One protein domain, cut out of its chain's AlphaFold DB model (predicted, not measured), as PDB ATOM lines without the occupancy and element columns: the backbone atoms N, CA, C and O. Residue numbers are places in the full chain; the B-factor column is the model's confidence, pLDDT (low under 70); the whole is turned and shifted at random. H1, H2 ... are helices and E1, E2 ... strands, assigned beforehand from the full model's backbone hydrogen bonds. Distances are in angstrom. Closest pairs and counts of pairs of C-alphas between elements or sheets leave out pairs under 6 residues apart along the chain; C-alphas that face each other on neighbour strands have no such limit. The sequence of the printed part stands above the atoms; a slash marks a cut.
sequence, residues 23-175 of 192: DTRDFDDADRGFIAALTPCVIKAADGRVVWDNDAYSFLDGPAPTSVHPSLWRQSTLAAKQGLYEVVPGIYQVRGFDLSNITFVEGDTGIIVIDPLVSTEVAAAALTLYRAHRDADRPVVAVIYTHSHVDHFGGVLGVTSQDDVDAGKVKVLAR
ATOM      1  N   ASP A  23      32.997 -38.170   0.412       96.81
ATOM      2  CA  ASP A  23      32.947 -37.099   1.401       96.81
ATOM      3  C   ASP A  23      34.250 -37.078   2.206       96.81
ATOM      4  O   ASP A  23      34.516 -37.944   3.053       96.81
ATOM      5  N   THR A  24      35.077 -36.078   1.916       96.44
ATOM      6  CA  THR A  24      36.412 -35.927   2.494       96.44
ATOM      7  C   THR A  24      36.462 -34.983   3.688       96.44
ATOM      8  O   THR A  24      37.552 -34.745   4.196       96.44
ATOM      9  N   ARG A  25      35.323 -34.481   4.187       98.38
ATOM     10  CA  ARG A  25      35.306 -33.491   5.281       98.38
ATOM     11  C   ARG A  25      36.066 -33.942   6.528       98.38
ATOM     12  O   ARG A  25      36.791 -33.145   7.104       98.38
ATOM     13  N   ASP A  26      35.977 -35.223   6.894       98.38
ATOM     14  CA  ASP A  26      36.732 -35.754   8.041       98.38
ATOM     15  C   ASP A  26      38.253 -35.653   7.843       98.38
ATOM     16  O   ASP A  26      38.984 -35.507   8.818       98.38
ATOM     17  N   PHE A  27      38.748 -35.732   6.602       98.12
ATOM     18  CA  PHE A  27      40.173 -35.554   6.313       98.12
ATOM     19  C   PHE A  27      40.581 -34.092   6.474       98.12
ATOM     20  O   PHE A  27      41.587 -33.823   7.127       98.12
ATOM     21  N   ASP A  28      39.774 -33.167   5.951       98.44
ATOM     22  CA  ASP A  28      40.004 -31.728   6.106       98.44
ATOM     23  C   ASP A  28      39.997 -31.330   7.591       98.44
ATOM     24  O   ASP A  28      40.895 -30.628   8.060       98.44
ATOM     25  N   ASP A  29      39.022 -31.830   8.355       98.62
ATOM     26  CA  ASP A  29      38.899 -31.580   9.793       98.62
ATOM     27  C   ASP A  29      40.032 -32.235  10.595       98.62
ATOM     28  O   ASP A  29      40.533 -31.642  11.553       98.62
ATOM     29  N   ALA A  30      40.480 -33.431  10.199       98.31
ATOM     30  CA  ALA A  30      41.632 -34.073  10.817       98.31
ATOM     31  C   ALA A  30      42.934 -33.305  10.531       98.31
ATOM     32  O   ALA A  30      43.781 -33.208  11.413       98.31
ATOM     33  N   ASP A  31      43.123 -32.723   9.350       98.25
ATOM     34  CA  ASP A  31      44.355 -31.982   9.031       98.25
ATOM     35  C   ASP A  31      44.347 -30.533   9.529       98.25
ATOM     36  O   ASP A  31      45.401 -29.905   9.687       98.25
ATOM     37  N   ARG A  32      43.165 -29.998   9.841       98.69
ATOM     38  CA  ARG A  32      43.001 -28.629  10.321       98.69
ATOM     39  C   ARG A  32      43.836 -28.357  11.575       98.69
ATOM     40  O   ARG A  32      43.759 -29.065  12.578       98.69
ATOM     41  N   GLY A  33      44.594 -27.263  11.520       98.69
ATOM     42  CA  GLY A  33      45.380 -26.767  12.648       98.69
ATOM     43  C   GLY A  33      46.671 -27.538  12.913       98.69
ATOM     44  O   GLY A  33      47.275 -27.323  13.956       98.69
ATOM     45  N   PHE A  34      47.111 -28.426  12.015       98.81
ATOM     46  CA  PHE A  34      48.388 -29.130  12.156       98.81
ATOM     47  C   PHE A  34      49.566 -28.163  12.364       98.81
ATOM     48  O   PHE A  34      49.727 -27.199  11.616       98.81
ATOM     49  N   ILE A  35      50.401 -28.444  13.369       98.69
ATOM     50  CA  ILE A  35      51.596 -27.659  13.711       98.69
ATOM     51  C   ILE A  35      52.862 -28.468  13.446       98.69
ATOM     52  O   ILE A  35      53.775 -27.991  12.775       98.69
ATOM     53  N   ALA A  36      52.940 -29.672  14.010       98.56
ATOM     54  CA  ALA A  36      54.141 -30.493  13.961       98.56
ATOM     55  C   ALA A  36      53.827 -31.969  14.196       98.56
ATOM     56  O   ALA A  36      52.900 -32.307  14.926       98.56
ATOM     57  N   ALA A  37      54.653 -32.840  13.627       98.12
ATOM     58  CA  ALA A  37      54.630 -34.279  13.856       98.12
ATOM     59  C   ALA A  37      55.900 -34.714  14.596       98.12
ATOM     60  O   ALA A  37      56.933 -34.045  14.525       98.12
ATOM     61  N   LEU A  38      55.836 -35.858  15.276       97.88
ATOM     62  CA  LEU A  38      57.028 -36.530  15.795       97.88
ATOM     63  C   LEU A  38      57.602 -37.471  14.731       97.88
ATOM     64  O   LEU A  38      56.858 -38.296  14.206       97.88
ATOM     65  N   THR A  39      58.904 -37.370  14.443       96.25
ATOM     66  CA  THR A  39      59.578 -38.192  13.422       96.25
ATOM     67  C   THR A  39      60.914 -38.734  13.952       96.25
ATOM     68  O   THR A  39      61.813 -37.932  14.215       96.25
ATOM     69  N   PRO A  40      61.095 -40.065  14.072       96.75
ATOM     70  CA  PRO A  40      60.070 -41.111  13.944       96.75
ATOM     71  C   PRO A  40      59.023 -41.016  15.066       96.75
ATOM     72  O   PRO A  40      59.365 -40.604  16.178       96.75
ATOM     73  N   CYS A  41      57.773 -41.423  14.823       97.62
ATOM     74  CA  CYS A  41      56.720 -41.421  15.846       97.62
ATOM     75  C   CYS A  41      56.799 -42.678  16.728       97.62
ATOM     76  O   CYS A  41      55.861 -43.470  16.837       97.62
ATOM     77  N   VAL A  42      57.965 -42.868  17.349       98.44
ATOM     78  CA  VAL A  42      58.284 -44.015  18.201       98.44
ATOM     79  C   VAL A  42      58.700 -43.510  19.575       98.44
ATOM     80  O   VAL A  42      59.764 -42.913  19.744       98.44
ATOM     81  N   ILE A  43      57.870 -43.785  20.575       98.62
ATOM     82  CA  ILE A  43      58.083 -43.376  21.961       98.62
ATOM     83  C   ILE A  43      58.607 -44.577  22.739       98.62
ATOM     84  O   ILE A  43      58.022 -45.664  22.721       98.62
ATOM     85  N   LYS A  44      59.730 -44.380  23.429       98.38
ATOM     86  CA  LYS A  44      60.424 -45.427  24.181       98.38
ATOM     87  C   LYS A  44      60.487 -45.090  25.661       98.38
ATOM     88  O   LYS A  44      60.602 -43.927  26.036       98.38
ATOM     89  N   ALA A  45      60.472 -46.132  26.480       97.62
ATOM     90  CA  ALA A  45      60.820 -46.036  27.886       97.62
ATOM     91  C   ALA A  45      62.331 -45.863  28.077       97.62
ATOM     92  O   ALA A  45      63.126 -46.061  27.154       97.62
ATOM     93  N   ALA A  46      62.730 -45.493  29.295       96.00
ATOM     94  CA  ALA A  46      64.134 -45.270  29.648       96.00
ATOM     95  C   ALA A  46      65.009 -46.527  29.473       96.00
ATOM     96  O   ALA A  46      66.208 -46.416  29.234       96.00
ATOM     97  N   ASP A  47      64.407 -47.716  29.552       96.75
ATOM     98  CA  ASP A  47      65.054 -49.009  29.295       96.75
ATOM     99  C   ASP A  47      65.175 -49.351  27.792       96.75
ATOM    100  O   ASP A  47      65.705 -50.400  27.431       96.75
ATOM    101  N   GLY A  48      64.698 -48.470  26.906       97.00
ATOM    102  CA  GLY A  48      64.738 -48.624  25.453       97.00
ATOM    103  C   GLY A  48      63.556 -49.387  24.850       97.00
ATOM    104  O   GLY A  48      63.467 -49.478  23.621       97.00
ATOM    105  N   ARG A  49      62.634 -49.910  25.666       97.94
ATOM    106  CA  ARG A  49      61.441 -50.616  25.187       97.94
ATOM    107  C   ARG A  49      60.490 -49.648  24.480       97.94
ATOM    108  O   ARG A  49      60.234 -48.553  24.972       97.94
ATOM    109  N   VAL A  50      59.940 -50.062  23.340       98.38
ATOM    110  CA  VAL A  50      58.911 -49.295  22.620       98.38
ATOM    111  C   VAL A  50      57.614 -49.319  23.430       98.38
ATOM    112  O   VAL A  50      57.106 -50.392  23.757       98.38
ATOM    113  N   VAL A  51      57.114 -48.135  23.782       98.38
ATOM    114  CA  VAL A  51      55.830 -47.937  24.473       98.38
ATOM    115  C   VAL A  51      54.737 -47.612  23.460       98.38
ATOM    116  O   VAL A  51      53.633 -48.131  23.577       98.38
ATOM    117  N   TRP A  52      55.070 -46.820  22.438       98.62
ATOM    118  CA  TRP A  52      54.190 -46.517  21.313       98.62
ATOM    119  C   TRP A  52      54.989 -46.429  20.013       98.62
ATOM    120  O   TRP A  52      56.100 -45.898  20.006       98.62
ATOM    121  N   ASP A  53      54.422 -46.941  18.926       98.44
ATOM    122  CA  ASP A  53      54.972 -46.859  17.574       98.44
ATOM    123  C   ASP A  53      53.823 -46.589  16.603       98.44
ATOM    124  O   ASP A  53      53.068 -47.498  16.250       98.44
ATOM    125  N   ASN A  54      53.665 -45.323  16.212       98.00
ATOM    126  CA  ASN A  54      52.666 -44.948  15.216       98.00
ATOM    127  C   ASN A  54      53.174 -45.174  13.782       98.00
ATOM    128  O   ASN A  54      52.370 -45.311  12.861       98.00
ATOM    129  N   ASP A  55      54.494 -45.251  13.581       97.38
ATOM    130  CA  ASP A  55      55.104 -45.487  12.265       97.38
ATOM    131  C   ASP A  55      54.799 -46.911  11.759       97.38
ATOM    132  O   ASP A  55      54.749 -47.148  10.547       97.38
ATOM    133  N   ALA A  56      54.482 -47.841  12.667       97.56
ATOM    134  CA  ALA A  56      53.944 -49.167  12.356       97.56
ATOM    135  C   ALA A  56      52.670 -49.135  11.485       97.56
ATOM    136  O   ALA A  56      52.373 -50.118  10.804       97.56
ATOM    137  N   TYR A  57      51.937 -48.016  11.464       97.31
ATOM    138  CA  TYR A  57      50.736 -47.815  10.646       97.31
ATOM    139  C   TYR A  57      50.997 -47.090   9.317       97.31
ATOM    140  O   TYR A  57      50.052 -46.779   8.596       97.31
ATOM    141  N   SER A  58      52.261 -46.868   8.939       95.81
ATOM    142  CA  SER A  58      52.648 -46.220   7.670       95.81
ATOM    143  C   SER A  58      52.152 -46.937   6.406       95.81
ATOM    144  O   SER A  58      52.151 -46.346   5.330       95.81
ATOM    145  N   PHE A  59      51.684 -48.185   6.521       96.56
ATOM    146  CA  PHE A  59      51.040 -48.916   5.428       96.56
ATOM    147  C   PHE A  59      49.618 -48.423   5.099       96.56
ATOM    148  O   PHE A  59      49.073 -48.832   4.076       96.56
ATOM    149  N   LEU A  60      48.996 -47.595   5.951       97.12
ATOM    150  CA  LEU A  60      47.646 -47.041   5.765       97.12
ATOM    151  C   LEU A  60      47.628 -45.883   4.755       97.12
ATOM    152  O   LEU A  60      47.151 -44.787   5.052       97.12
ATOM    153  N   ASP A  61      48.141 -46.142   3.557       90.62
ATOM    154  CA  ASP A  61      48.194 -45.201   2.441       90.62
ATOM    155  C   ASP A  61      47.496 -45.777   1.199       90.62
ATOM    156  O   ASP A  61      47.443 -46.991   0.989       90.62
ATOM    157  N   GLY A  62      46.949 -44.898   0.362       93.12
ATOM    158  CA  GLY A  62      46.275 -45.279  -0.876       93.12
ATOM    159  C   GLY A  62      44.945 -46.041  -0.698       93.12
ATOM    160  O   GLY A  62      44.285 -45.953   0.345       93.12
ATOM    161  N   PRO A  63      44.485 -46.745  -1.755       94.12
ATOM    162  CA  PRO A  63      43.209 -47.461  -1.758       94.12
ATOM    163  C   PRO A  63      43.159 -48.623  -0.761       94.12
ATOM    164  O   PRO A  63      44.152 -49.314  -0.546       94.12
ATOM    165  N   ALA A  64      41.967 -48.896  -0.220       96.06
ATOM    166  CA  ALA A  64      41.755 -50.025   0.683       96.06
ATOM    167  C   ALA A  64      42.091 -51.367  -0.001       96.06
ATOM    168  O   ALA A  64      41.577 -51.629  -1.096       96.06
ATOM    169  N   PRO A  65      42.902 -52.244   0.622       96.06
ATOM    170  CA  PRO A  65      43.126 -53.591   0.113       96.06
ATOM    171  C   PRO A  65      41.858 -54.441   0.268       96.06
ATOM    172  O   PRO A  65      41.076 -54.239   1.194       96.06
ATOM    173  N   THR A  66      41.686 -55.466  -0.573       95.69
ATOM    174  CA  THR A  66      40.500 -56.349  -0.528       95.69
ATOM    175  C   THR A  66      40.394 -57.197   0.743       95.69
ATOM    176  O   THR A  66      39.383 -57.848   0.979       95.69
ATOM    177  N   SER A  67      41.436 -57.207   1.580       95.88
ATOM    178  CA  SER A  67      41.452 -57.871   2.885       95.88
ATOM    179  C   SER A  67      40.913 -57.003   4.029       95.88
ATOM    180  O   SER A  67      40.791 -57.501   5.149       95.88
ATOM    181  N   VAL A  68      40.601 -55.722   3.786       97.06
ATOM    182  CA  VAL A  68      40.115 -54.774   4.799       97.06
ATOM    183  C   VAL A  68      38.882 -54.045   4.280       97.06
ATOM    184  O   VAL A  68      38.842 -53.561   3.155       97.06
ATOM    185  N   HIS A  69      37.866 -53.908   5.130       96.81
ATOM    186  CA  HIS A  69      36.659 -53.179   4.756       96.81
ATOM    187  C   HIS A  69      36.956 -51.703   4.433       96.81
ATOM    188  O   HIS A  69      37.592 -51.037   5.254       96.81
ATOM    189  N   PRO A  70      36.463 -51.142   3.309       95.88
ATOM    190  CA  PRO A  70      36.849 -49.801   2.858       95.88
ATOM    191  C   PRO A  70      36.490 -48.697   3.861       95.88
ATOM    192  O   PRO A  70      37.257 -47.756   4.046       95.88
ATOM    193  N   SER A  71      35.373 -48.834   4.588       96.81
ATOM    194  CA  SER A  71      35.038 -47.905   5.680       96.81
ATOM    195  C   SER A  71      36.029 -47.966   6.842       96.81
ATOM    196  O   SER A  71      36.304 -46.939   7.455       96.81
ATOM    197  N   LEU A  72      36.527 -49.164   7.173       97.56
ATOM    198  CA  LEU A  72      37.502 -49.328   8.244       97.56
ATOM    199  C   LEU A  72      38.850 -48.780   7.793       97.56
ATOM    200  O   LEU A  72      39.473 -48.059   8.553       97.56
ATOM    201  N   TRP A  73      39.255 -49.042   6.547       97.81
ATOM    202  CA  TRP A  73      40.462 -48.455   5.969       97.81
ATOM    203  C   TRP A  73      40.447 -46.927   6.058       97.81
ATOM    204  O   TRP A  73      41.367 -46.346   6.620       97.81
ATOM    205  N   ARG A  74      39.346 -46.286   5.630       97.75
ATOM    206  CA  ARG A  74      39.150 -44.832   5.767       97.75
ATOM    207  C   ARG A  74      39.313 -44.365   7.217       97.75
ATOM    208  O   ARG A  74      40.036 -43.403   7.466       97.75
ATOM    209  N   GLN A  75      38.657 -45.033   8.169       98.19
ATOM    210  CA  GLN A  75      38.742 -44.671   9.588       98.19
ATOM    211  C   GLN A  75      40.151 -44.875  10.156       98.19
ATOM    212  O   GLN A  75      40.621 -44.040  10.923       98.19
ATOM    213  N   SER A  76      40.834 -45.950   9.769       98.44
ATOM    214  CA  SER A  76      42.204 -46.236  10.186       98.44
ATOM    215  C   SER A  76      43.175 -45.187   9.648       98.44
ATOM    216  O   SER A  76      44.000 -44.696  10.410       98.44
ATOM    217  N   THR A  77      43.048 -44.774   8.381       98.00
ATOM    218  CA  THR A  77      43.854 -43.682   7.812       98.00
ATOM    219  C   THR A  77      43.633 -42.367   8.563       98.00
ATOM    220  O   THR A  77      44.593 -41.655   8.841       98.00
ATOM    221  N   LEU A  78      42.388 -42.047   8.941       98.06
ATOM    222  CA  LEU A  78      42.086 -40.869   9.765       98.06
ATOM    223  C   LEU A  78      42.706 -40.974  11.167       98.06
ATOM    224  O   LEU A  78      43.325 -40.021  11.631       98.06
ATOM    225  N   ALA A  79      42.568 -42.127  11.825       97.75
ATOM    226  CA  ALA A  79      43.063 -42.361  13.182       97.75
ATOM    227  C   ALA A  79      44.598 -42.428  13.273       97.75
ATOM    228  O   ALA A  79      45.156 -42.096  14.313       97.75
ATOM    229  N   ALA A  80      45.281 -42.825  12.195       97.69
ATOM    230  CA  ALA A  80      46.740 -42.899  12.142       97.69
ATOM    231  C   ALA A  80      47.424 -41.530  11.991       97.69
ATOM    232  O   ALA A  80      48.638 -41.429  12.184       97.69
ATOM    233  N   LYS A  81      46.676 -40.467  11.658       97.88
ATOM    234  CA  LYS A  81      47.209 -39.097  11.638       97.88
ATOM    235  C   LYS A  81      47.666 -38.706  13.046       97.88
ATOM    236  O   LYS A  81      46.882 -38.736  13.994       97.88
ATOM    237  N   GLN A  82      48.924 -38.286  13.164       98.38
ATOM    238  CA  GLN A  82      49.546 -37.940  14.443       98.38
ATOM    239  C   GLN A  82      50.209 -36.570  14.414       98.38
ATOM    240  O   GLN A  82      50.658 -36.102  13.367       98.38
ATOM    241  N   GLY A  83      50.294 -35.958  15.591       98.62
ATOM    242  CA  GLY A  83      51.030 -34.720  15.792       98.62
ATOM    243  C   GLY A  83      50.359 -33.773  16.773       98.62
ATOM    244  O   GLY A  83      49.376 -34.113  17.434       98.62
ATOM    245  N   LEU A  84      50.920 -32.572  16.847       98.88
ATOM    246  CA  LEU A  84      50.396 -31.416  17.553       98.88
ATOM    247  C   LEU A  84      49.495 -30.601  16.620       98.88
ATOM    248  O   LEU A  84      49.909 -30.226  15.521       98.88
ATOM    249  N   TYR A  85      48.299 -30.278  17.098       98.94
ATOM    250  CA  TYR A  85      47.285 -29.515  16.378       98.94
ATOM    251  C   TYR A  85      46.758 -28.365  17.239       98.94
ATOM    252  O   TYR A  85      46.513 -28.542  18.433       98.94
ATOM    253  N   GLU A  86      46.536 -27.202  16.635       98.81
ATOM    254  CA  GLU A  86      45.731 -26.117  17.193       98.81
ATOM    255  C   GLU A  86      44.249 -26.371  16.905       98.81
ATOM    256  O   GLU A  86      43.824 -26.409  15.752       98.81
ATOM    257  N   VAL A  87      43.442 -26.520  17.956       98.69
ATOM    258  CA  VAL A  87      41.982 -26.640  17.816       98.69
ATOM    259  C   VAL A  87      41.388 -25.251  17.588       98.69
ATOM    260  O   VAL A  87      40.649 -25.007  16.634       98.69
ATOM    261  N   VAL A  88      41.748 -24.332  18.481       98.56
ATOM    262  CA  VAL A  88      41.461 -22.893  18.459       98.56
ATOM    263  C   VAL A  88      42.593 -22.178  19.208       98.56
ATOM    264  O   VAL A  88      43.306 -22.844  19.964       98.56
ATOM    265  N   PRO A  89      42.755 -20.848  19.076       97.94
ATOM    266  CA  PRO A  89      43.793 -20.122  19.804       97.94
ATOM    267  C   PRO A  89      43.791 -20.438  21.305       97.94
ATOM    268  O   PRO A  89      42.772 -20.282  21.980       97.94
ATOM    269  N   GLY A  90      44.934 -20.905  21.815       98.00
ATOM    270  CA  GLY A  90      45.108 -21.286  23.221       98.00
ATOM    271  C   GLY A  90      44.660 -22.710  23.585       98.00
ATOM    272  O   GLY A  90      44.801 -23.096  24.743       98.00
ATOM    273  N   ILE A  91      44.150 -23.507  22.637       98.75
ATOM    274  CA  ILE A  91      43.783 -24.914  22.855       98.75
ATOM    275  C   ILE A  91      44.460 -25.795  21.811       98.75
ATOM    276  O   ILE A  91      44.198 -25.691  20.613       98.75
ATOM    277  N   TYR A  92      45.279 -26.720  22.297       98.88
ATOM    278  CA  TYR A  92      46.085 -27.607  21.473       98.88
ATOM    279  C   TYR A  92      45.824 -29.061  21.836       98.88
ATOM    280  O   TYR A  92      45.545 -29.378  22.991       98.88
ATOM    281  N   GLN A  93      45.946 -29.955  20.864       98.94
ATOM    282  CA  GLN A  93      45.887 -31.393  21.091       98.94
ATOM    283  C   GLN A  93      47.098 -32.076  20.488       98.94
ATOM    284  O   GLN A  93      47.492 -31.764  19.366       98.94
ATOM    285  N   VAL A  94      47.647 -33.042  21.219       98.88
ATOM    286  CA  VAL A  94      48.500 -34.068  20.619       98.88
ATOM    287  C   VAL A  94      47.644 -35.307  20.392       98.88
ATOM    288  O   VAL A  94      46.940 -35.759  21.300       98.88
ATOM    289  N   ARG A  95      47.676 -35.812  19.159       98.88
ATOM    290  CA  ARG A  95      46.859 -36.931  18.671       98.88
ATOM    291  C   ARG A  95      47.757 -37.999  18.052       98.88
ATOM    292  O   ARG A  95      48.849 -37.674  17.587       98.88
ATOM    293  N   GLY A  96      47.308 -39.254  18.049       98.00
ATOM    294  CA  GLY A  96      48.045 -40.382  17.455       98.00
ATOM    295  C   GLY A  96      49.321 -40.789  18.211       98.00
ATOM    296  O   GLY A  96      50.149 -41.525  17.681       98.00
ATOM    297  N   PHE A  97      49.500 -40.300  19.442       98.44
ATOM    298  CA  PHE A  97      50.570 -40.729  20.354       98.44
ATOM    299  C   PHE A  97      50.141 -41.897  21.250       98.44
ATOM    300  O   PHE A  97      50.990 -42.572  21.813       98.44
ATOM    301  N   ASP A  98      48.837 -42.111  21.405       97.88
ATOM    302  CA  ASP A  98      48.223 -43.183  22.186       97.88
ATOM    303  C   ASP A  98      46.808 -43.429  21.627       97.88
ATOM    304  O   ASP A  98      46.420 -42.833  20.617       97.88
ATOM    305  N   LEU A  99      46.012 -44.264  22.300       97.50
ATOM    306  CA  LEU A  99      44.603 -44.489  21.968       97.50
ATOM    307  C   LEU A  99      43.744 -43.213  22.057       97.50
ATOM    308  O   LEU A  99      42.821 -43.028  21.265       97.50
ATOM    309  N   SER A 100      44.022 -42.359  23.041       98.50
ATOM    310  CA  SER A 100      43.288 -41.121  23.309       98.50
ATOM    311  C   SER A 100      44.084 -39.885  22.871       98.50
ATOM    312  O   SER A 100      45.254 -39.957  22.490       98.50
ATOM    313  N   ASN A 101      43.437 -38.720  22.932       98.81
ATOM    314  CA  ASN A 101      44.099 -37.434  22.740       98.81
ATOM    315  C   ASN A 101      44.416 -36.806  24.094       98.81
ATOM    316  O   ASN A 101      43.585 -36.841  25.001       98.81
ATOM    317  N   ILE A 102      45.547 -36.110  24.172       98.88
ATOM    318  CA  ILE A 102      45.870 -35.214  25.284       98.88
ATOM    319  C   ILE A 102      45.653 -33.775  24.837       98.88
ATOM    320  O   ILE A 102      46.063 -33.383  23.741       98.88
ATOM    321  N   THR A 103      44.985 -32.982  25.671       98.94
ATOM    322  CA  THR A 103      44.678 -31.576  25.362       98.94
ATOM    323  C   THR A 103      45.436 -30.644  26.295       98.94
ATOM    324  O   THR A 103      45.450 -30.849  27.507       98.94
ATOM    325  N   PHE A 104      46.015 -29.588  25.735       98.88
ATOM    326  CA  PHE A 104      46.685 -28.512  26.450       98.88
ATOM    327  C   PHE A 104      45.875 -27.229  26.294       98.88
ATOM    328  O   PHE A 104      45.622 -26.778  25.176       98.88
ATOM    329  N   VAL A 105      45.467 -26.644  27.417       98.75
ATOM    330  CA  VAL A 105      44.749 -25.367  27.458       98.75
ATOM    331  C   VAL A 105      45.643 -24.322  28.101       98.75
ATOM    332  O   VAL A 105      46.077 -24.463  29.245       98.75
ATOM    333  N   GLU A 106      45.909 -23.266  27.353       98.38
ATOM    334  CA  GLU A 106      46.741 -22.144  27.744       98.38
ATOM    335  C   GLU A 106      45.943 -21.160  28.612       98.38
ATOM    336  O   GLU A 106      44.960 -20.584  28.156       98.38
ATOM    337  N   GLY A 107      46.369 -20.945  29.861       97.19
ATOM    338  CA  GLY A 107      45.805 -19.935  30.765       97.19
ATOM    339  C   GLY A 107      46.846 -18.927  31.259       97.19
ATOM    340  O   GLY A 107      48.046 -19.124  31.089       97.19
ATOM    341  N   ASP A 108      46.417 -17.856  31.918       96.19
ATOM    342  CA  ASP A 108      47.288 -16.711  32.246       96.19
ATOM    343  C   ASP A 108      48.559 -17.069  33.039       96.19
ATOM    344  O   ASP A 108      49.585 -16.408  32.902       96.19
ATOM    345  N   THR A 109      48.512 -18.119  33.866       96.25
ATOM    346  CA  THR A 109      49.606 -18.499  34.780       96.25
ATOM    347  C   THR A 109      50.244 -19.852  34.467       96.25
ATOM    348  O   THR A 109      51.054 -20.336  35.255       96.25
ATOM    349  N   GLY A 110      49.850 -20.515  33.381       98.12
ATOM    350  CA  GLY A 110      50.329 -21.858  33.058       98.12
ATOM    351  C   GLY A 110      49.416 -22.600  32.092       98.12
ATOM    352  O   GLY A 110      48.621 -21.987  31.379       98.12
ATOM    353  N   ILE A 111      49.529 -23.925  32.077       98.69
ATOM    354  CA  ILE A 111      48.711 -24.798  31.233       98.69
ATOM    355  C   ILE A 111      47.864 -25.762  32.061       98.69
ATOM    356  O   ILE A 111      48.270 -26.241  33.126       98.69
ATOM    357  N   ILE A 112      46.678 -26.063  31.544       98.81
ATOM    358  CA  ILE A 112      45.823 -27.150  32.013       98.81
ATOM    359  C   ILE A 112      45.991 -28.313  31.043       98.81
ATOM    360  O   ILE A 112      45.844 -28.137  29.834       98.81
ATOM    361  N   VAL A 113      46.271 -29.495  31.576       98.81
ATOM    362  CA  VAL A 113      46.346 -30.738  30.804       98.81
ATOM    363  C   VAL A 113      45.041 -31.505  30.977       98.81
ATOM    364  O   VAL A 113      44.554 -31.655  32.095       98.81
ATOM    365  N   ILE A 114      44.461 -32.004  29.894       98.88
ATOM    366  CA  ILE A 114      43.254 -32.836  29.930       98.88
ATOM    367  C   ILE A 114      43.601 -34.201  29.351       98.88
ATOM    368  O   ILE A 114      44.137 -34.265  28.246       98.88
ATOM    369  N   ASP A 115      43.266 -35.247  30.105       98.69
ATOM    370  CA  ASP A 115      43.384 -36.658  29.735       98.69
ATOM    371  C   ASP A 115      44.801 -37.067  29.296       98.69
ATOM    372  O   ASP A 115      45.072 -37.233  28.107       98.69
ATOM    373  N   PRO A 116      45.745 -37.222  30.246       98.56
ATOM    374  CA  PRO A 116      47.152 -37.469  29.948       98.56
ATOM    375  C   PRO A 116      47.445 -38.927  29.554       98.56
ATOM    376  O   PRO A 116      48.358 -39.529  30.107       98.56
ATOM    377  N   LEU A 117      46.703 -39.469  28.586       98.75
ATOM    378  CA  LEU A 117      46.988 -40.728  27.882       98.75
ATOM    379  C   LEU A 117      47.087 -41.965  28.804       98.75
ATOM    380  O   LEU A 117      46.738 -41.917  29.989       98.75
ATOM    381  N   VAL A 118      47.530 -43.106  28.258       98.12
ATOM    382  CA  VAL A 118      47.664 -44.371  29.006       98.12
ATOM    383  C   VAL A 118      48.979 -44.425  29.778       98.12
ATOM    384  O   VAL A 118      48.997 -44.876  30.922       98.12
ATOM    385  N   SER A 119      50.083 -43.997  29.159       97.62
ATOM    386  CA  SER A 119      51.436 -44.241  29.681       97.62
ATOM    387  C   SER A 119      52.203 -42.952  29.965       97.62
ATOM    388  O   SER A 119      52.143 -41.988  29.201       97.62
ATOM    389  N   THR A 120      52.968 -42.954  31.058       98.44
ATOM    390  CA  THR A 120      53.781 -41.819  31.529       98.44
ATOM    391  C   THR A 120      54.717 -41.291  30.446       98.44
ATOM    392  O   THR A 120      54.795 -40.088  30.216       98.44
ATOM    393  N   GLU A 121      55.406 -42.188  29.749       98.69
ATOM    394  CA  GLU A 121      56.381 -41.862  28.712       98.69
ATOM    395  C   GLU A 121      55.730 -41.157  27.523       98.69
ATOM    396  O   GLU A 121      56.285 -40.211  26.965       98.69
ATOM    397  N   VAL A 122      54.525 -41.595  27.168       98.75
ATOM    398  CA  VAL A 122      53.765 -41.066  26.038       98.75
ATOM    399  C   VAL A 122      53.214 -39.680  26.359       98.75
ATOM    400  O   VAL A 122      53.369 -38.752  25.564       98.75
ATOM    401  N   ALA A 123      52.648 -39.498  27.553       98.81
ATOM    402  CA  ALA A 123      52.185 -38.192  28.011       98.81
ATOM    403  C   ALA A 123      53.337 -37.179  28.141       98.81
ATOM    404  O   ALA A 123      53.183 -36.019  27.752       98.81
ATOM    405  N   ALA A 124      54.508 -37.619  28.618       98.69
ATOM    406  CA  ALA A 124      55.712 -36.793  28.668       98.69
ATOM    407  C   ALA A 124      56.179 -36.383  27.263       98.69
ATOM    408  O   ALA A 124      56.445 -35.205  27.026       98.69
ATOM    409  N   ALA A 125      56.216 -37.320  26.310       98.69
ATOM    410  CA  ALA A 125      56.565 -37.025  24.921       98.69
ATOM    411  C   ALA A 125      55.593 -36.019  24.283       98.69
ATOM    412  O   ALA A 125      56.028 -35.093  23.596       98.69
ATOM    413  N   ALA A 126      54.290 -36.150  24.547       98.81
ATOM    414  CA  ALA A 126      53.285 -35.206  24.070       98.81
ATOM    415  C   ALA A 126      53.475 -33.798  24.662       98.81
ATOM    416  O   ALA A 126      53.419 -32.809  23.927       98.81
ATOM    417  N   LEU A 127      53.751 -33.692  25.969       98.69
ATOM    418  CA  LEU A 127      54.058 -32.411  26.613       98.69
ATOM    419  C   LEU A 127      55.345 -31.790  26.051       98.69
ATOM    420  O   LEU A 127      55.391 -30.580  25.831       98.69
ATOM    421  N   THR A 128      56.371 -32.596  25.775       98.25
ATOM    422  CA  THR A 128      57.602 -32.132  25.122       98.25
ATOM    423  C   THR A 128      57.334 -31.609  23.712       98.25
ATOM    424  O   THR A 128      57.819 -30.528  23.382       98.25
ATOM    425  N   LEU A 129      56.534 -32.313  22.898       98.62
ATOM    426  CA  LEU A 129      56.160 -31.839  21.562       98.62
ATOM    427  C   LEU A 129      55.389 -30.514  21.644       98.62
ATOM    428  O   LEU A 129      55.715 -29.575  20.925       98.62
ATOM    429  N   TYR A 130      54.417 -30.399  22.554       98.69
ATOM    430  CA  TYR A 130      53.714 -29.137  22.806       98.69
ATOM    431  C   TYR A 130      54.696 -28.007  23.162       98.69
ATOM    432  O   TYR A 130      54.693 -26.956  22.519       98.69
ATOM    433  N   ARG A 131      55.588 -28.230  24.135       98.00
ATOM    434  CA  ARG A 131      56.563 -27.228  24.599       98.00
ATOM    435  C   ARG A 131      57.559 -26.799  23.526       98.00
ATOM    436  O   ARG A 131      57.968 -25.646  23.533       98.00
ATOM    437  N   ALA A 132      57.918 -27.682  22.595       97.81
ATOM    438  CA  ALA A 132      58.834 -27.359  21.500       97.81
ATOM    439  C   ALA A 132      58.278 -26.301  20.526       97.81
ATOM    440  O   ALA A 132      59.053 -25.631  19.847       97.81
ATOM    441  N   HIS A 133      56.953 -26.141  20.459       97.88
ATOM    442  CA  HIS A 133      56.288 -25.223  19.526       97.88
ATOM    443  C   HIS A 133      55.534 -24.082  20.212       97.88
ATOM    444  O   HIS A 133      55.011 -23.195  19.534       97.88
ATOM    445  N   ARG A 134      55.448 -24.115  21.542       95.69
ATOM    446  CA  ARG A 134      54.717 -23.157  22.373       95.69
ATOM    447  C   ARG A 134      55.681 -22.541  23.390       95.69
ATOM    448  O   ARG A 134      56.876 -22.443  23.135       95.69
ATOM    449  N   ASP A 135      55.171 -22.081  24.525       87.56
ATOM    450  CA  ASP A 135      56.007 -21.569  25.610       87.56
ATOM    451  C   ASP A 135      56.455 -22.725  26.519       87.56
ATOM    452  O   ASP A 135      55.649 -23.324  27.242       87.56
ATOM    453  N   ALA A 136      57.745 -23.058  26.435       85.75
ATOM    454  CA  ALA A 136      58.345 -24.201  27.112       85.75
ATOM    455  C   ALA A 136      58.319 -24.089  28.646       85.75
ATOM    456  O   ALA A 136      58.277 -25.119  29.327       85.75
ATOM    457  N   ASP A 137      58.290 -22.867  29.182       90.12
ATOM    458  CA  ASP A 137      58.448 -22.605  30.615       90.12
ATOM    459  C   ASP A 137      57.114 -22.559  31.365       90.12
ATOM    460  O   ASP A 137      57.085 -22.490  32.599       90.12
ATOM    461  N   ARG A 138      55.981 -22.645  30.655       94.38
ATOM    462  CA  ARG A 138      54.669 -22.623  31.306       94.38
ATOM    463  C   ARG A 138      54.496 -23.845  32.210       94.38
ATOM    464  O   ARG A 138      54.569 -24.992  31.740       94.38
ATOM    465  N   PRO A 139      54.232 -23.630  33.512       97.88
ATOM    466  CA  PRO A 139      54.007 -24.730  34.427       97.88
ATOM    467  C   PRO A 139      52.656 -25.379  34.129       97.88
ATOM    468  O   PRO A 139      51.677 -24.705  33.798       97.88
ATOM    469  N   VAL A 140      52.585 -26.696  34.302       98.56
ATOM    470  CA  VAL A 140      51.295 -27.373  34.441       98.56
ATOM    471  C   VAL A 140      50.702 -26.920  35.770       98.56
ATOM    472  O   VAL A 140      51.359 -27.042  36.796       98.56
ATOM    473  N   VAL A 141      49.488 -26.371  35.755       98.69
ATOM    474  CA  VAL A 141      48.799 -25.869  36.963       98.69
ATOM    475  C   VAL A 141      47.565 -26.694  37.317       98.69
ATOM    476  O   VAL A 141      47.089 -26.675  38.456       98.69
ATOM    477  N   ALA A 142      47.039 -27.449  36.354       98.69
ATOM    478  CA  ALA A 142      45.975 -28.405  36.599       98.69
ATOM    479  C   ALA A 142      46.009 -29.569  35.609       98.69
ATOM    480  O   ALA A 142      46.443 -29.423  34.467       98.69
ATOM    481  N   VAL A 143      45.479 -30.702  36.058       98.75
ATOM    482  CA  VAL A 143      45.151 -31.862  35.236       98.75
ATOM    483  C   VAL A 143      43.660 -32.160  35.391       98.75
ATOM    484  O   VAL A 143      43.140 -32.175  36.509       98.75
ATOM    485  N   ILE A 144      42.959 -32.388  34.284       98.50
ATOM    486  CA  ILE A 144      41.551 -32.788  34.258       98.50
ATOM    487  C   ILE A 144      41.456 -34.207  33.711       98.50
ATOM    488  O   ILE A 144      41.989 -34.490  32.643       98.50
ATOM    489  N   TYR A 145      40.720 -35.064  34.416       97.94
ATOM    490  CA  TYR A 145      40.272 -36.353  33.901       97.94
ATOM    491  C   TYR A 145      38.800 -36.256  33.521       97.94
ATOM    492  O   TYR A 145      37.934 -36.023  34.379       97.94
ATOM    493  N   THR A 146      38.497 -36.443  32.242       97.25
ATOM    494  CA  THR A 146      37.123 -36.367  31.739       97.25
ATOM    495  C   THR A 146      36.276 -37.533  32.249       97.25
ATOM    496  O   THR A 146      35.109 -37.338  32.611       97.25
ATOM    497  N   HIS A 147      36.865 -38.729  32.347       94.00
ATOM    498  CA  HIS A 147      36.222 -39.939  32.854       94.00
ATOM    499  C   HIS A 147      37.231 -40.962  33.415       94.00
ATOM    500  O   HIS A 147      38.381 -40.628  33.674       94.00
ATOM    501  N   SER A 148      36.771 -42.180  33.728       93.88
ATOM    502  CA  SER A 148      37.489 -43.167  34.549       93.88
ATOM    503  C   SER A 148      38.092 -44.345  33.778       93.88
ATOM    504  O   SER A 148      38.277 -45.406  34.374       93.88
ATOM    505  N   HIS A 149      38.373 -44.196  32.484       95.19
ATOM    506  CA  HIS A 149      39.147 -45.186  31.731       95.19
ATOM    507  C   HIS A 149      40.627 -44.803  31.693       95.19
ATOM    508  O   HIS A 149      40.975 -43.626  31.794       95.19
ATOM    509  N   VAL A 150      41.493 -45.819  31.643       96.38
ATOM    510  CA  VAL A 150      42.942 -45.685  31.875       96.38
ATOM    511  C   VAL A 150      43.626 -44.758  30.875       96.38
ATOM    512  O   VAL A 150      44.546 -44.039  31.242       96.38
ATOM    513  N   ASP A 151      43.126 -44.701  29.651       97.38
ATOM    514  CA  ASP A 151      43.583 -43.818  28.582       97.38
ATOM    515  C   ASP A 151      43.345 -42.328  28.860       97.38
ATOM    516  O   ASP A 151      43.842 -41.481  28.127       97.38
ATOM    517  N   HIS A 152      42.653 -41.985  29.948       97.88
ATOM    518  CA  HIS A 152      42.388 -40.602  30.348       97.88
ATOM    519  C   HIS A 152      43.068 -40.203  31.663       97.88
ATOM    520  O   HIS A 152      42.868 -39.088  32.139       97.88
ATOM    521  N   PHE A 153      43.864 -41.079  32.282       96.62
ATOM    522  CA  PHE A 153      44.592 -40.739  33.513       96.62
ATOM    523  C   PHE A 153      45.920 -41.477  33.703       96.62
ATOM    524  O   PHE A 153      46.699 -41.082  34.574       96.62
ATOM    525  N   GLY A 154      46.175 -42.550  32.954       97.44
ATOM    526  CA  GLY A 154      47.277 -43.475  33.199       97.44
ATOM    527  C   GLY A 154      48.652 -42.825  33.065       97.44
ATOM    528  O   GLY A 154      49.529 -43.081  33.889       97.44
ATOM    529  N   GLY A 155      48.822 -41.905  32.112       98.44
ATOM    530  CA  GLY A 155      50.086 -41.207  31.884       98.44
ATOM    531  C   GLY A 155      50.283 -39.928  32.698       98.44
ATOM    532  O   GLY A 155      51.193 -39.156  32.407       98.44
ATOM    533  N   VAL A 156      49.480 -39.669  33.738       98.50
ATOM    534  CA  VAL A 156      49.545 -38.401  34.490       98.50
ATOM    535  C   VAL A 156      50.933 -38.073  35.064       98.50
ATOM    536  O   VAL A 156      51.312 -36.902  35.109       98.50
ATOM    537  N   LEU A 157      51.724 -39.078  35.449       98.06
ATOM    538  CA  LEU A 157      53.082 -38.857  35.961       98.06
ATOM    539  C   LEU A 157      54.062 -38.360  34.884       98.06
ATOM    540  O   LEU A 157      55.180 -37.972  35.203       98.06
ATOM    541  N   GLY A 158      53.648 -38.346  33.613       98.31
ATOM    542  CA  GLY A 158      54.397 -37.740  32.514       98.31
ATOM    543  C   GLY A 158      54.230 -36.224  32.423       98.31
ATOM    544  O   GLY A 158      55.022 -35.563  31.756       98.31
ATOM    545  N   VAL A 159      53.217 -35.659  33.090       98.38
ATOM    546  CA  VAL A 159      52.894 -34.221  33.016       98.38
ATOM    547  C   VAL A 159      52.941 -33.508  34.366       98.38
ATOM    548  O   VAL A 159      52.962 -32.281  34.412       98.38
ATOM    549  N   THR A 160      52.959 -34.246  35.474       98.19
ATOM    550  CA  THR A 160      53.099 -33.694  36.827       98.19
ATOM    551  C   THR A 160      53.660 -34.744  37.793       98.19
ATOM    552  O   THR A 160      53.881 -35.890  37.412       98.19
ATOM    553  N   SER A 161      53.889 -34.361  39.048       97.81
ATOM    554  CA  SER A 161      54.403 -35.219  40.115       97.81
ATOM    555  C   SER A 161      53.446 -35.252  41.310       97.81
ATOM    556  O   SER A 161      52.657 -34.328  41.512       97.81
ATOM    557  N   GLN A 162      53.530 -36.302  42.131       95.12
ATOM    558  CA  GLN A 162      52.789 -36.361  43.399       95.12
ATOM    559  C   GLN A 162      53.173 -35.218  44.336       95.12
ATOM    560  O   GLN A 162      52.286 -34.592  44.909       95.12
ATOM    561  N   ASP A 163      54.458 -34.878  44.406       97.88
ATOM    562  CA  ASP A 163      54.954 -33.790  45.247       97.88
ATOM    563  C   ASP A 163      54.349 -32.434  44.853       97.88
ATOM    564  O   ASP A 163      53.975 -31.645  45.721       97.88
ATOM    565  N   ASP A 164      54.196 -32.151  43.556       97.94
ATOM    566  CA  ASP A 164      53.588 -30.896  43.102       97.94
ATOM    567  C   ASP A 164      52.073 -30.850  43.348       97.94
ATOM    568  O   ASP A 164      51.525 -29.773  43.616       97.94
ATOM    569  N   VAL A 165      51.396 -31.999  43.286       97.31
ATOM    570  CA  VAL A 165      49.977 -32.116  43.648       97.31
ATOM    571  C   VAL A 165      49.790 -31.911  45.152       97.31
ATOM    572  O   VAL A 165      48.945 -31.111  45.559       97.31
ATOM    573  N   ASP A 166      50.611 -32.557  45.978       95.56
ATOM    574  CA  ASP A 166      50.553 -32.460  47.441       95.56
ATOM    575  C   ASP A 166      50.934 -31.060  47.940       95.56
ATOM    576  O   ASP A 166      50.311 -30.533  48.865       95.56
ATOM    577  N   ALA A 167      51.893 -30.404  47.278       97.38
ATOM    578  CA  ALA A 167      52.255 -29.011  47.533       97.38
ATOM    579  C   ALA A 167      51.203 -27.999  47.031       97.38
ATOM    580  O   ALA A 167      51.356 -26.795  47.247       97.38
ATOM    581  N   GLY A 168      50.151 -28.452  46.340       96.56
ATOM    582  CA  GLY A 168      49.083 -27.604  45.810       96.56
ATOM    583  C   GLY A 168      49.473 -26.766  44.588       96.56
ATOM    584  O   GLY A 168      48.713 -25.875  44.204       96.56
ATOM    585  N   LYS A 169      50.625 -27.046  43.963       97.88
ATOM    586  CA  LYS A 169      51.060 -26.393  42.718       97.88
ATOM    587  C   LYS A 169      50.243 -26.877  41.521       97.88
ATOM    588  O   LYS A 169      49.960 -26.085  40.627       97.88
ATOM    589  N   VAL A 170      49.839 -28.154  41.526       98.44
ATOM    590  CA  VAL A 170      49.000 -28.758  40.481       98.44
ATOM    591  C   VAL A 170      47.692 -29.274  41.062       98.44
ATOM    592  O   VAL A 170      47.666 -30.078  41.990       98.44
ATOM    593  N   LYS A 171      46.567 -28.831  40.495       98.00
ATOM    594  CA  LYS A 171      45.238 -29.335  40.868       98.00
ATOM    595  C   LYS A 171      44.834 -30.503  39.982       98.00
ATOM    596  O   LYS A 171      44.849 -30.370  38.766       98.00
ATOM    597  N   VAL A 172      44.366 -31.601  40.569       96.88
ATOM    598  CA  VAL A 172      43.781 -32.721  39.813       96.88
ATOM    599  C   VAL A 172      42.259 -32.694  39.950       96.88
ATOM    600  O   VAL A 172      41.718 -32.783  41.054       96.88
ATOM    601  N   LEU A 173      41.555 -32.551  38.827       96.44
ATOM    602  CA  LEU A 173      40.099 -32.434  38.754       96.44
ATOM    603  C   LEU A 173      39.498 -33.666  38.073       96.44
ATOM    604  O   LEU A 173      39.906 -34.047  36.982       96.44
ATOM    605  N   ALA A 174      38.484 -34.270  38.698       94.12
ATOM    606  CA  ALA A 174      37.802 -35.451  38.166       94.12
ATOM    607  C   ALA A 174      36.333 -35.527  38.618       94.12
ATOM    608  O   ALA A 174      35.945 -34.978  39.663       94.12
ATOM    609  N   ARG A 175      35.505 -36.278  37.877       87.31
ATOM    610  CA  ARG A 175      34.106 -36.566  38.254       87.31
ATOM    611  C   ARG A 175      34.004 -37.351  39.574       87.31
ATOM    612  O   ARG A 175      34.922 -38.058  39.985       87.31
TER     613      ARG A 175
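This is residues 23 to 175 of the 192 residues of the protein "Hydrolase" of Mycobacterium ulcerans subsp. shinshuense (UniProt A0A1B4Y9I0). A strongly twisted sheet of seven strands has one long helix, H3, packed over one face, and the small hairpin E2 and E3 packs on the first part of H3, residues 120 to 126. H2 and the long link before it make an arm at one end, where residues 66 to 71 stick out; H4 lies at the other end. The printed part has 153 residues, with four named helices and nine named strands in the order H1 E1 E2 E3 H2 E4 E5 E6 E7 H3 E8 H4 E9. The large sheet runs E1 E4 E5 E6 E7 E8 E9 and is mixed, and the class is mixed, helices and strands. The whole is compact, with a radius of gyration of the C-alphas of 16.4 A, yet elongated, spanning 56 by 37 by 31 A.

E4, residues 83 to 88, E5, 91 to 95, E6, 102 to 107, and E7, 110 to 114, form a meander, each strand the antiparallel neighbour of the one before; N 85 and O 93 are 2.8 A apart, N 104 and O 92 2.8 A, and N 105 and O 112 2.9 A. Edge strand E1, residues 34 to 36, is antiparallel to E4, with N 35 and O 84 at 2.8 A. E8, residues 140 to 145, is parallel to E7, with N 144 and O 113 at 2.8 A, and edge strand E9, 171 to 174, is parallel to E8, with N 143 and O 171 at 2.8 A. H3, residues 120 to 133, is on one face of this sheet, making two layers; its closest C-alphas to E5 are Ala 126 and Val 94, 6.0 A apart. E7, H3, E8 and E8, H4, E9, with H4 at residues 162 to 166, are strand-helix-strand units, two parallel neighbours with a helix between, and both crossovers are right-handed. H4 only grazes the sheet, with residues 164 to 165. E2, residues 42 to 44, and E3, 50 to 53, are an antiparallel hairpin, with N 43 and O 52 at 2.8 A; the closest C-alphas of E2 and H3 are Ile 43 and Val 122, 6.4 A. H1, residues 25 to 31, and H2, 70 to 79, only just touch, with 3 pairs of C-alphas within 8 A, the closest Phe 27 and Leu 78 at 6.6 A. H2 is not on the large sheet. Every O i to N i+4 pair is within hydrogen-bond range in H1, H2 and H4, and 9 of 10 in H3.

H1 begins at C-alpha 25, (35.306, -33.491, 5.281). H3 is 20.6 A long, from C-alpha 120 at (53.781, -41.819, 31.529). E6 is 16.2 A long, E4 15.4 A, and H2 and E8 14.2 A each. E9 ends at C-alpha 174, (37.802, -35.451, 38.166).

The C-alphas farthest apart are Thr 66 and Ala 167, 56.5 A. The printed part has no cut. The links E3 to H2 and E8 to H4 are long, 16 residues each. Mean pLDDT of the printed part is 97.4, and no printed residue is under 70.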